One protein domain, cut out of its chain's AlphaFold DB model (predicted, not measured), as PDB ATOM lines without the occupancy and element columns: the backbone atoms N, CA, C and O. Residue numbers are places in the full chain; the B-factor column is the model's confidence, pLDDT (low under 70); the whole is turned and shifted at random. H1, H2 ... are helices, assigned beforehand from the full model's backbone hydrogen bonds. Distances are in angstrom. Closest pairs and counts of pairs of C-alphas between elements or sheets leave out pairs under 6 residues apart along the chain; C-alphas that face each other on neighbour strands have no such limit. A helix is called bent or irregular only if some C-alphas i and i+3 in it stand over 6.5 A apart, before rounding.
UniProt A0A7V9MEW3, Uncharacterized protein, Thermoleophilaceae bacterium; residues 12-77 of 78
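Overview. This is residues 12 to 77 of the 78 residues of an uncharacterized protein of Thermoleophilaceae bacterium (UniProt A0A7V9MEW3). Long helix H3 makes the length, and the shorter H1 and H2 lie roughly end to end along one side of it, starting near each other and running toward opposite ends. Residues 26 to 37 fold back along H1 on the side away from H3. The printed part has 66 residues, with H1, H2, H3 in chain order and no named strand: all helix, flat, 40 by 23 by 12 A, only just compact, close to loose, radius of gyration of the C-alphas 12.8 A.

Arrangement. H1, residues 12 to 25, H2, residues 38 to 49, and H3, residues 54 to 75, form an up-and-down bundle, each running against the one before. H1 and H2, a helical hairpin, touch through residues 14 to 18 and 38 to 42 alone, closest C-alphas Leu 14 and Pro 38, 5.4 A, at a shallow tilt of 25 degrees. H2 and H3, also a hairpin, touch through 42 to 47 and 54 to 58 alone, closest C-alphas Leu 46 and Ala 54, 4.9 A, at a steep 44 degrees. H3 touches H1 with residues 61 to 69 alone, closest C-alphas Leu 23 and Cys 69, 6.4 A, the same way, at a shallow 30 degrees. Each O i to N i+4 pair is within hydrogen-bond range in H2 and H3, and 8 of 10 in H1.

Along the chain. H1 begins at C-alpha 12 (-24.482, 18.378, 6.261), spans 19.1 A and is irregular, C-alphas 18 and 21 being 7.4 A apart. H2 spans 16.7 A. H3 spans 31.5 A to C-alpha 75 (-14.431, 38.903, 7.705).

Size, cuts and confidence. The farthest C-alphas, of Ala 48 and Arg 77, are 40.0 A apart. The printed part has no cut; H1 to H2 is a long link, H2 to H3 tight. Residues 32 to 35 and 76 to 77 have pLDDT under 70.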
ATOM      1  N   GLU A  12     -24.522  16.919   6.261       76.75
ATOM      2  CA  GLU A  12     -24.482  18.378   6.261       76.75
ATOM      3  C   GLU A  12     -25.284  18.990   7.416       76.75
ATOM      4  O   GLU A  12     -24.818  19.934   8.049       76.75
ATOM      5  N   ALA A  13     -26.467  18.450   7.723       75.25
ATOM      6  CA  ALA A  13     -27.313  18.951   8.806       75.25
ATOM      7  C   ALA A  13     -26.653  18.729  10.176       75.25
ATOM      8  O   ALA A  13     -26.632  19.634  11.008       75.25
ATOM      9  N   LEU A  14     -26.047  17.557  10.386       79.44
ATOM     10  CA  LEU A  14     -25.309  17.241  11.613       79.44
ATOM     11  C   LEU A  14     -24.018  18.053  11.734       79.44
ATOM     12  O   LEU A  14     -23.658  18.494  12.826       79.44
ATOM     13  N   LEU A  15     -23.348  18.296  10.608       81.12
ATOM     14  CA  LEU A  15     -22.162  19.138  10.554       81.12
ATOM     15  C   LEU A  15     -22.492  20.596  10.920       81.12
ATOM     16  O   LEU A  15     -21.778  21.205  11.716       81.12
ATOM     17  N   VAL A  16     -23.600  21.133  10.397       79.88
ATOM     18  CA  VAL A  16     -24.108  22.468  10.755       79.88
ATOM     19  C   VAL A  16     -24.539  22.510  12.219       79.88
ATOM     20  O   VAL A  16     -24.181  23.460  12.905       79.88
ATOM     21  N   ALA A  17     -25.228  21.486  12.729       78.81
ATOM     22  CA  ALA A  17     -25.633  21.415  14.135       78.81
ATOM     23  C   ALA A  17     -24.422  21.433  15.087       78.81
ATOM     24  O   ALA A  17     -24.405  22.190  16.055       78.81
ATOM     25  N   ARG A  18     -23.359  20.683  14.768       79.00
ATOM     26  CA  ARG A  18     -22.084  20.709  15.510       79.00
ATOM     27  C   ARG A  18     -21.415  22.085  15.472       79.00
ATOM     28  O   ARG A  18     -20.840  22.528  16.460       79.00
ATOM     29  N   ALA A  19     -21.469  22.753  14.324       79.50
ATOM     30  CA  ALA A  19     -20.893  24.079  14.130       79.50
ATOM     31  C   ALA A  19     -21.797  25.215  14.627       79.50
ATOM     32  O   ALA A  19     -21.355  26.362  14.655       79.50
ATOM     33  N   ALA A  20     -23.045  24.919  15.005       80.62
ATOM     34  CA  ALA A  20     -24.093  25.914  15.197       80.62
ATOM     35  C   ALA A  20     -23.717  26.956  16.246       80.62
ATOM     36  O   ALA A  20     -23.943  28.138  16.016       80.62
ATOM     37  N   ALA A  21     -23.106  26.538  17.359       76.19
ATOM     38  CA  ALA A  21     -22.649  27.457  18.400       76.19
ATOM     39  C   ALA A  21     -21.629  28.474  17.855       76.19
ATOM     40  O   ALA A  21     -21.777  29.672  18.063       76.19
ATOM     41  N   ARG A  22     -20.637  28.009  17.084       75.69
ATOM     42  CA  ARG A  22     -19.587  28.872  16.518       75.69
ATOM     43  C   ARG A  22     -20.094  29.720  15.351       75.69
ATOM     44  O   ARG A  22     -19.690  30.863  15.207       75.69
ATOM     45  N   LEU A  23     -20.992  29.183  14.528       78.69
ATOM     46  CA  LEU A  23     -21.638  29.929  13.446       78.69
ATOM     47  C   LEU A  23     -22.527  31.055  13.994       78.69
ATOM     48  O   LEU A  23     -22.507  32.155  13.447       78.69
ATOM     49  N   ARG A  24     -23.258  30.800  15.088       79.75
ATOM     50  CA  ARG A  24     -24.043  31.819  15.797       79.75
ATOM     51  C   ARG A  24     -23.156  32.913  16.384       79.75
ATOM     52  O   ARG A  24     -23.476  34.082  16.214       79.75
ATOM     53  N   ASP A  25     -22.025  32.543  16.979       76.94
ATOM     54  CA  ASP A  25     -21.014  33.498  17.462       76.94
ATOM     55  C   ASP A  25     -20.471  34.393  16.327       76.94
ATOM     56  O   ASP A  25     -20.245  35.583  16.508       76.94
ATOM     57  N   CYS A  26     -20.379  33.853  15.107       74.75
ATOM     58  CA  CYS A  26     -20.007  34.602  13.901       74.75
ATOM     59  C   CYS A  26     -21.163  35.409  13.269       74.75
ATOM     60  O   CYS A  26     -21.013  35.897  12.150       74.75
ATOM     61  N   GLY A  27     -22.334  35.502  13.909       76.44
ATOM     62  CA  GLY A  27     -23.497  36.240  13.394       76.44
ATOM     63  C   GLY A  27     -24.318  35.508  12.324       76.44
ATOM     64  O   GLY A  27     -25.183  36.109  11.688       76.44
ATOM     65  N   THR A  28     -24.086  34.210  12.103       77.44
ATOM     66  CA  THR A  28     -24.908  33.411  11.181       77.44
ATOM     67  C   THR A  28     -26.186  32.946  11.870       77.44
ATOM     68  O   THR A  28     -26.139  32.283  12.909       77.44
ATOM     69  N   ALA A  29     -27.335  33.221  11.248       75.19
ATOM     70  CA  ALA A  29     -28.633  32.726  11.698       75.19
ATOM     71  C   ALA A  29     -28.744  31.207  11.469       75.19
ATOM     72  O   ALA A  29     -29.211  30.744  10.428       75.19
ATOM     73  N   VAL A  30     -28.279  30.424  12.443       76.50
ATOM     74  CA  VAL A  30     -28.473  28.970  12.484       76.50
ATOM     75  C   VAL A  30     -29.648  28.675  13.413       76.50
ATOM     76  O   VAL A  30     -29.571  29.054  14.583       76.50
ATOM     77  N   PRO A  31     -30.719  28.015  12.932       71.81
ATOM     78  CA  PRO A  31     -31.861  27.683  13.776       71.81
ATOM     79  C   PRO A  31     -31.423  26.802  14.950       71.81
ATOM     80  O   PRO A  31     -30.552  25.938  14.800       71.81
ATOM     81  N   GLU A  32     -32.026  27.023  16.118       66.00
ATOM     82  CA  GLU A  32     -31.832  26.139  17.263       66.00
ATOM     83  C   GLU A  32     -32.325  24.740  16.904       66.00
ATOM     84  O   GLU A  32     -33.486  24.518  16.562       66.00
ATOM     85  N   HIS A  33     -31.393  23.796  16.916       66.62
ATOM     86  CA  HIS A  33     -31.674  22.401  16.652       66.62
ATOM     87  C   HIS A  33     -31.048  21.579  17.773       66.62
ATOM     88  O   HIS A  33     -29.825  21.450  17.851       66.62
ATOM     89  N   GLU A  34     -31.891  21.044  18.653       64.38
ATOM     90  CA  GLU A  34     -31.491  20.074  19.670       64.38
ATOM     91  C   GLU A  34     -31.232  18.723  19.002       64.38
ATOM     92  O   GLU A  34     -32.077  17.830  18.945       64.38
ATOM     93  N   VAL A  35     -30.031  18.572  18.449       69.19
ATOM     94  CA  VAL A  35     -29.513  17.252  18.104       69.19
ATOM     95  C   VAL A  35     -28.720  16.756  19.296       69.19
ATOM     96  O   VAL A  35     -27.648  17.281  19.582       69.19
ATOM     97  N   ALA A  36     -29.222  15.722  19.965       75.31
ATOM     98  CA  ALA A  36     -28.428  14.988  20.940       75.31
ATOM     99  C   ALA A  36     -27.228  14.327  20.235       75.31
ATOM    100  O   ALA A  36     -27.412  13.558  19.281       75.31
ATOM    101  N   ASP A  37     -26.021  14.654  20.700       78.25
ATOM    102  CA  ASP A  37     -24.740  14.108  20.238       78.25
ATOM    103  C   ASP A  37     -24.553  14.149  18.703       78.25
ATOM    104  O   ASP A  37     -24.424  13.100  18.054       78.25
ATOM    105  N   PRO A  38     -24.508  15.346  18.082       80.62
ATOM    106  CA  PRO A  38     -24.404  15.476  16.626       80.62
ATOM    107  C   PRO A  38     -23.122  14.834  16.082       80.62
ATOM    108  O   PRO A  38     -23.123  14.289  14.981       80.62
ATOM    109  N   ASP A  39     -22.052  14.839  16.880       81.50
ATOM    110  CA  ASP A  39     -20.754  14.250  16.555       81.50
ATOM    111  C   ASP A  39     -20.839  12.728  16.375       81.50
ATOM    112  O   ASP A  39     -20.469  12.179  15.334       81.50
ATOM    113  N   ARG A  40     -21.446  12.050  17.356       86.06
ATOM    114  CA  ARG A  40     -21.633  10.597  17.342       86.06
ATOM    115  C   ARG A  40     -22.555  10.162  16.207       86.06
ATOM    116  O   ARG A  40     -22.268   9.171  15.538       86.06
ATOM    117  N   ARG A  41     -23.642  10.903  15.966       85.88
ATOM    118  CA  ARG A  41     -24.573  10.627  14.855       85.88
ATOM    119  C   ARG A  41     -23.904  10.805  13.495       85.88
ATOM    120  O   ARG A  41     -24.108   9.979  12.610       85.88
ATOM    121  N   LEU A  42     -23.089  11.850  13.340       85.75
ATOM    122  CA  LEU A  42     -22.342  12.114  12.112       85.75
ATOM    123  C   LEU A  42     -21.351  10.984  11.834       85.75
ATOM    124  O   LEU A  42     -21.324  10.450  10.727       85.75
ATOM    125  N   TYR A  43     -20.582  10.586  12.847       86.62
ATOM    126  CA  TYR A  43     -19.646   9.478  12.720       86.62
ATOM    127  C   TYR A  43     -20.359   8.166  12.374       86.62
ATOM    128  O   TYR A  43     -19.937   7.479  11.450       86.62
ATOM    129  N   ALA A  44     -21.472   7.846  13.043       88.75
ATOM    130  CA  ALA A  44     -22.247   6.637  12.764       88.75
ATOM    131  C   ALA A  44     -22.781   6.597  11.321       88.75
ATOM    132  O   ALA A  44     -22.712   5.554  10.678       88.75
ATOM    133  N   LEU A  45     -23.261   7.725  10.786       86.88
ATOM    134  CA  LEU A  45     -23.715   7.810   9.393       86.88
ATOM    135  C   LEU A  45     -22.575   7.655   8.388       86.88
ATOM    136  O   LEU A  45     -22.748   6.993   7.368       86.88
ATOM    137  N   LEU A  46     -21.416   8.255   8.664       87.75
ATOM    138  CA  LEU A  46     -20.233   8.100   7.818       87.75
ATOM    139  C   LEU A  46     -19.723   6.655   7.851       87.75
ATOM    140  O   LEU A  46     -19.464   6.082   6.798       87.75
ATOM    141  N   ALA A  47     -19.665   6.046   9.037       88.50
ATOM    142  CA  ALA A  47     -19.260   4.655   9.231       88.50
ATOM    143  C   ALA A  47     -20.226   3.660   8.581       88.50
ATOM    144  O   ALA A  47     -19.779   2.666   8.022       88.50
ATOM    145  N   ALA A  48     -21.532   3.939   8.596       88.44
ATOM    146  CA  ALA A  48     -22.521   3.117   7.901       88.44
ATOM    147  C   ALA A  48     -22.361   3.156   6.371       88.44
ATOM    148  O   ALA A  48     -22.787   2.228   5.688       88.44
ATOM    149  N   ARG A  49     -21.773   4.230   5.829       85.50
ATOM    150  CA  ARG A  49     -21.591   4.431   4.386       85.50
ATOM    151  C   ARG A  49     -20.253   3.900   3.883       85.50
ATOM    152  O   ARG A  49     -20.210   3.275   2.831       85.50
ATOM    153  N   ASP A  50     -19.187   4.174   4.626       83.56
ATOM    154  CA  ASP A  50     -17.837   3.699   4.343       83.56
ATOM    155  C   ASP A  50     -17.024   3.620   5.651       83.56
ATOM    156  O   ASP A  50     -16.454   4.621   6.093       83.56
ATOM    157  N   PRO A  51     -16.959   2.446   6.302       84.25
ATOM    158  CA  PRO A  51     -16.271   2.282   7.583       84.25
ATOM    159  C   PRO A  51     -14.783   2.644   7.519       84.25
ATOM    160  O   PRO A  51     -14.239   3.204   8.472       84.25
ATOM    161  N   HIS A  52     -14.123   2.342   6.396       87.56
ATOM    162  CA  HIS A  52     -12.682   2.533   6.235       87.56
ATOM    163  C   HIS A  52     -12.305   4.010   6.051       87.56
ATOM    164  O   HIS A  52     -11.297   4.459   6.598       87.56
ATOM    165  N   GLY A  53     -13.120   4.791   5.341       88.06
ATOM    166  CA  GLY A  53     -12.910   6.223   5.126       88.06
ATOM    167  C   GLY A  53     -13.695   7.134   6.066       88.06
ATOM    168  O   GLY A  53     -13.492   8.352   6.014       88.06
ATOM    169  N   ALA A  54     -14.547   6.605   6.951       87.06
ATOM    170  CA  ALA A  54     -15.387   7.403   7.848       87.06
ATOM    171  C   ALA A  54     -14.582   8.397   8.687       87.06
ATOM    172  O   ALA A  54     -14.939   9.572   8.771       87.06
ATOM    173  N   HIS A  55     -13.464   7.952   9.263       85.56
ATOM    174  CA  HIS A  55     -12.616   8.809  10.087       85.56
ATOM    175  C   HIS A  55     -11.949   9.925   9.264       85.56
ATOM    176  O   HIS A  55     -11.925  11.084   9.679       85.56
ATOM    177  N   SER A  56     -11.455   9.597   8.066       88.50
ATOM    178  CA  SER A  56     -10.814  10.569   7.171       88.50
ATOM    179  C   SER A  56     -11.824  11.600   6.656       88.50
ATOM    180  O   SER A  56     -11.582  12.805   6.726       88.50
ATOM    181  N   THR A  57     -13.007  11.136   6.246       87.19
ATOM    182  CA  THR A  57     -14.130  11.975   5.809       87.19
ATOM    183  C   THR A  57     -14.614  12.886   6.933       87.19
ATOM    184  O   THR A  57     -14.751  14.094   6.734       87.19
ATOM    185  N   TYR A  58     -14.803  12.345   8.139       87.25
ATOM    186  CA  TYR A  58     -15.180  13.120   9.319       87.25
ATOM    187  C   TYR A  58     -14.157  14.228   9.614       87.25
ATOM    188  O   TYR A  58     -14.527  15.391   9.805       87.25
ATOM    189  N   ASN A  59     -12.862  13.895   9.597       87.88
ATOM    190  CA  ASN A  59     -11.792  14.859   9.847       87.88
ATOM    191  C   ASN A  59     -11.727  15.937   8.760       87.88
ATOM    192  O   ASN A  59     -11.562  17.118   9.075       87.88
ATOM    193  N   ALA A  60     -11.891  15.559   7.492       90.19
ATOM    194  CA  ALA A  60     -11.918  16.496   6.374       90.19
ATOM    195  C   ALA A  60     -13.087  17.488   6.492       90.19
ATOM    196  O   ALA A  60     -12.885  18.700   6.379       90.19
ATOM    197  N   LEU A  61     -14.293  16.994   6.790       86.62
ATOM    198  CA  LEU A  61     -15.482  17.826   6.986       86.62
ATOM    199  C   LEU A  61     -15.336  18.752   8.199       86.62
ATOM    200  O   LEU A  61     -15.629  19.946   8.108       86.62
ATOM    201  N   THR A  62     -14.806  18.231   9.306       85.00
ATOM    202  CA  THR A  62     -14.522  19.013  10.515       85.00
ATOM    203  C   THR A  62     -13.547  20.154  10.229       85.00
ATOM    204  O   THR A  62     -13.824  21.304  10.575       85.00
ATOM    205  N   ARG A  63     -12.427  19.873   9.552       87.31
ATOM    206  CA  ARG A  63     -11.441  20.900   9.176       87.31
ATOM    207  C   ARG A  63     -12.042  21.953   8.252       87.31
ATOM    208  O   ARG A  63     -11.783  23.139   8.443       87.31
ATOM    209  N   ARG A  64     -12.864  21.540   7.282       88.12
ATOM    210  CA  ARG A  64     -13.524  22.452   6.339       88.12
ATOM    211  C   ARG A  64     -14.452  23.433   7.047       88.12
ATOM    212  O   ARG A  64     -14.409  24.623   6.749       88.12
ATOM    213  N   VAL A  65     -15.233  22.961   8.015       83.69
ATOM    214  CA  VAL A  65     -16.114  23.823   8.816       83.69
ATOM    215  C   VAL A  65     -15.338  24.769   9.713       83.69
ATOM    216  O   VAL A  65     -15.657  25.951   9.755       83.69
ATOM    217  N   ILE A  66     -14.295  24.288  10.394       83.12
ATOM    218  CA  ILE A  66     -13.456  25.154  11.231       83.12
ATOM    219  C   ILE A  66     -12.802  26.247  10.381       83.12
ATOM    220  O   ILE A  66     -12.780  27.404  10.792       83.12
ATOM    221  N   SER A  67     -12.301  25.893   9.194       85.50
ATOM    222  CA  SER A  67     -11.738  26.854   8.242       85.50
ATOM    223  C   SER A  67     -12.774  27.903   7.830       85.50
ATOM    224  O   SER A  67     -12.504  29.097   7.926       85.50
ATOM    225  N   TYR A  68     -13.988  27.470   7.474       83.94
ATOM    226  CA  TYR A  68     -15.082  28.370   7.112       83.94
ATOM    227  C   TYR A  68     -15.455  29.334   8.248       83.94
ATOM    228  O   TYR A  68     -15.491  30.542   8.023       83.94
ATOM    229  N   CYS A  69     -15.656  28.831   9.473       79.94
ATOM    230  CA  CYS A  69     -15.930  29.687  10.631       79.94
ATOM    231  C   CYS A  69     -14.800  30.696  10.846       79.94
ATOM    232  O   CYS A  69     -15.070  31.885  10.956       79.94
ATOM    233  N   ARG A  70     -13.534  30.259  10.797       82.94
ATOM    234  CA  ARG A  70     -12.380  31.159  10.939       82.94
ATOM    235  C   ARG A  70     -12.348  32.253   9.876       82.94
ATOM    236  O   ARG A  70     -12.007  33.388  10.202       82.94
ATOM    237  N   SER A  71     -12.681  31.937   8.626       84.12
ATOM    238  CA  SER A  71     -12.783  32.939   7.561       84.12
ATOM    239  C   SER A  71     -13.884  33.960   7.846       84.12
ATOM    240  O   SER A  71     -13.662  35.149   7.635       84.12
ATOM    241  N   MET A  72     -15.033  33.531   8.377       80.31
ATOM    242  CA  MET A  72     -16.105  34.449   8.778       80.31
ATOM    243  C   MET A  72     -15.724  35.306   9.989       80.31
ATOM    244  O   MET A  72     -15.975  36.506   9.973       80.31
ATOM    245  N   GLU A  73     -15.050  34.731  10.991       77.88
ATOM    246  CA  GLU A  73     -14.524  35.468  12.153       77.88
ATOM    247  C   GLU A  73     -13.571  36.596  11.719       77.88
ATOM    248  O   GLU A  73     -13.589  37.686  12.290       77.88
ATOM    249  N   HIS A  74     -12.749  36.360  10.689       77.81
ATOM    250  CA  HIS A  74     -11.864  37.390  10.134       77.81
ATOM    251  C   HIS A  74     -12.614  38.422   9.286       77.81
ATOM    252  O   HIS A  74     -12.260  39.598   9.319       77.81
ATOM    253  N   ALA A  75     -13.635  38.004   8.536       73.31
ATOM    254  CA  ALA A  75     -14.431  38.903   7.705       73.31
ATOM    255  C   ALA A  75     -15.338  39.835   8.531       73.31
ATOM    256  O   ALA A  75     -15.511  40.986   8.152       73.31
ATOM    257  N   GLY A  76     -15.883  39.364   9.660       62.62
ATOM    258  CA  GLY A  76     -16.750  40.152  10.548       62.62
ATOM    259  C   GLY A  76     -16.015  41.112  11.492       62.62
ATOM    260  O   GLY A  76     -16.650  41.933  12.144       62.62
ATOM    261  N   ARG A  77     -14.682  41.027  11.579       56.94
ATOM    262  CA  ARG A  77     -13.824  41.910  12.394       56.94
ATOM    263  C   ARG A  77     -13.309  43.144  11.635       56.94
ATOM    264  O   ARG A  77     -12.337  43.754  12.081       56.94
TER     265      ARG A  77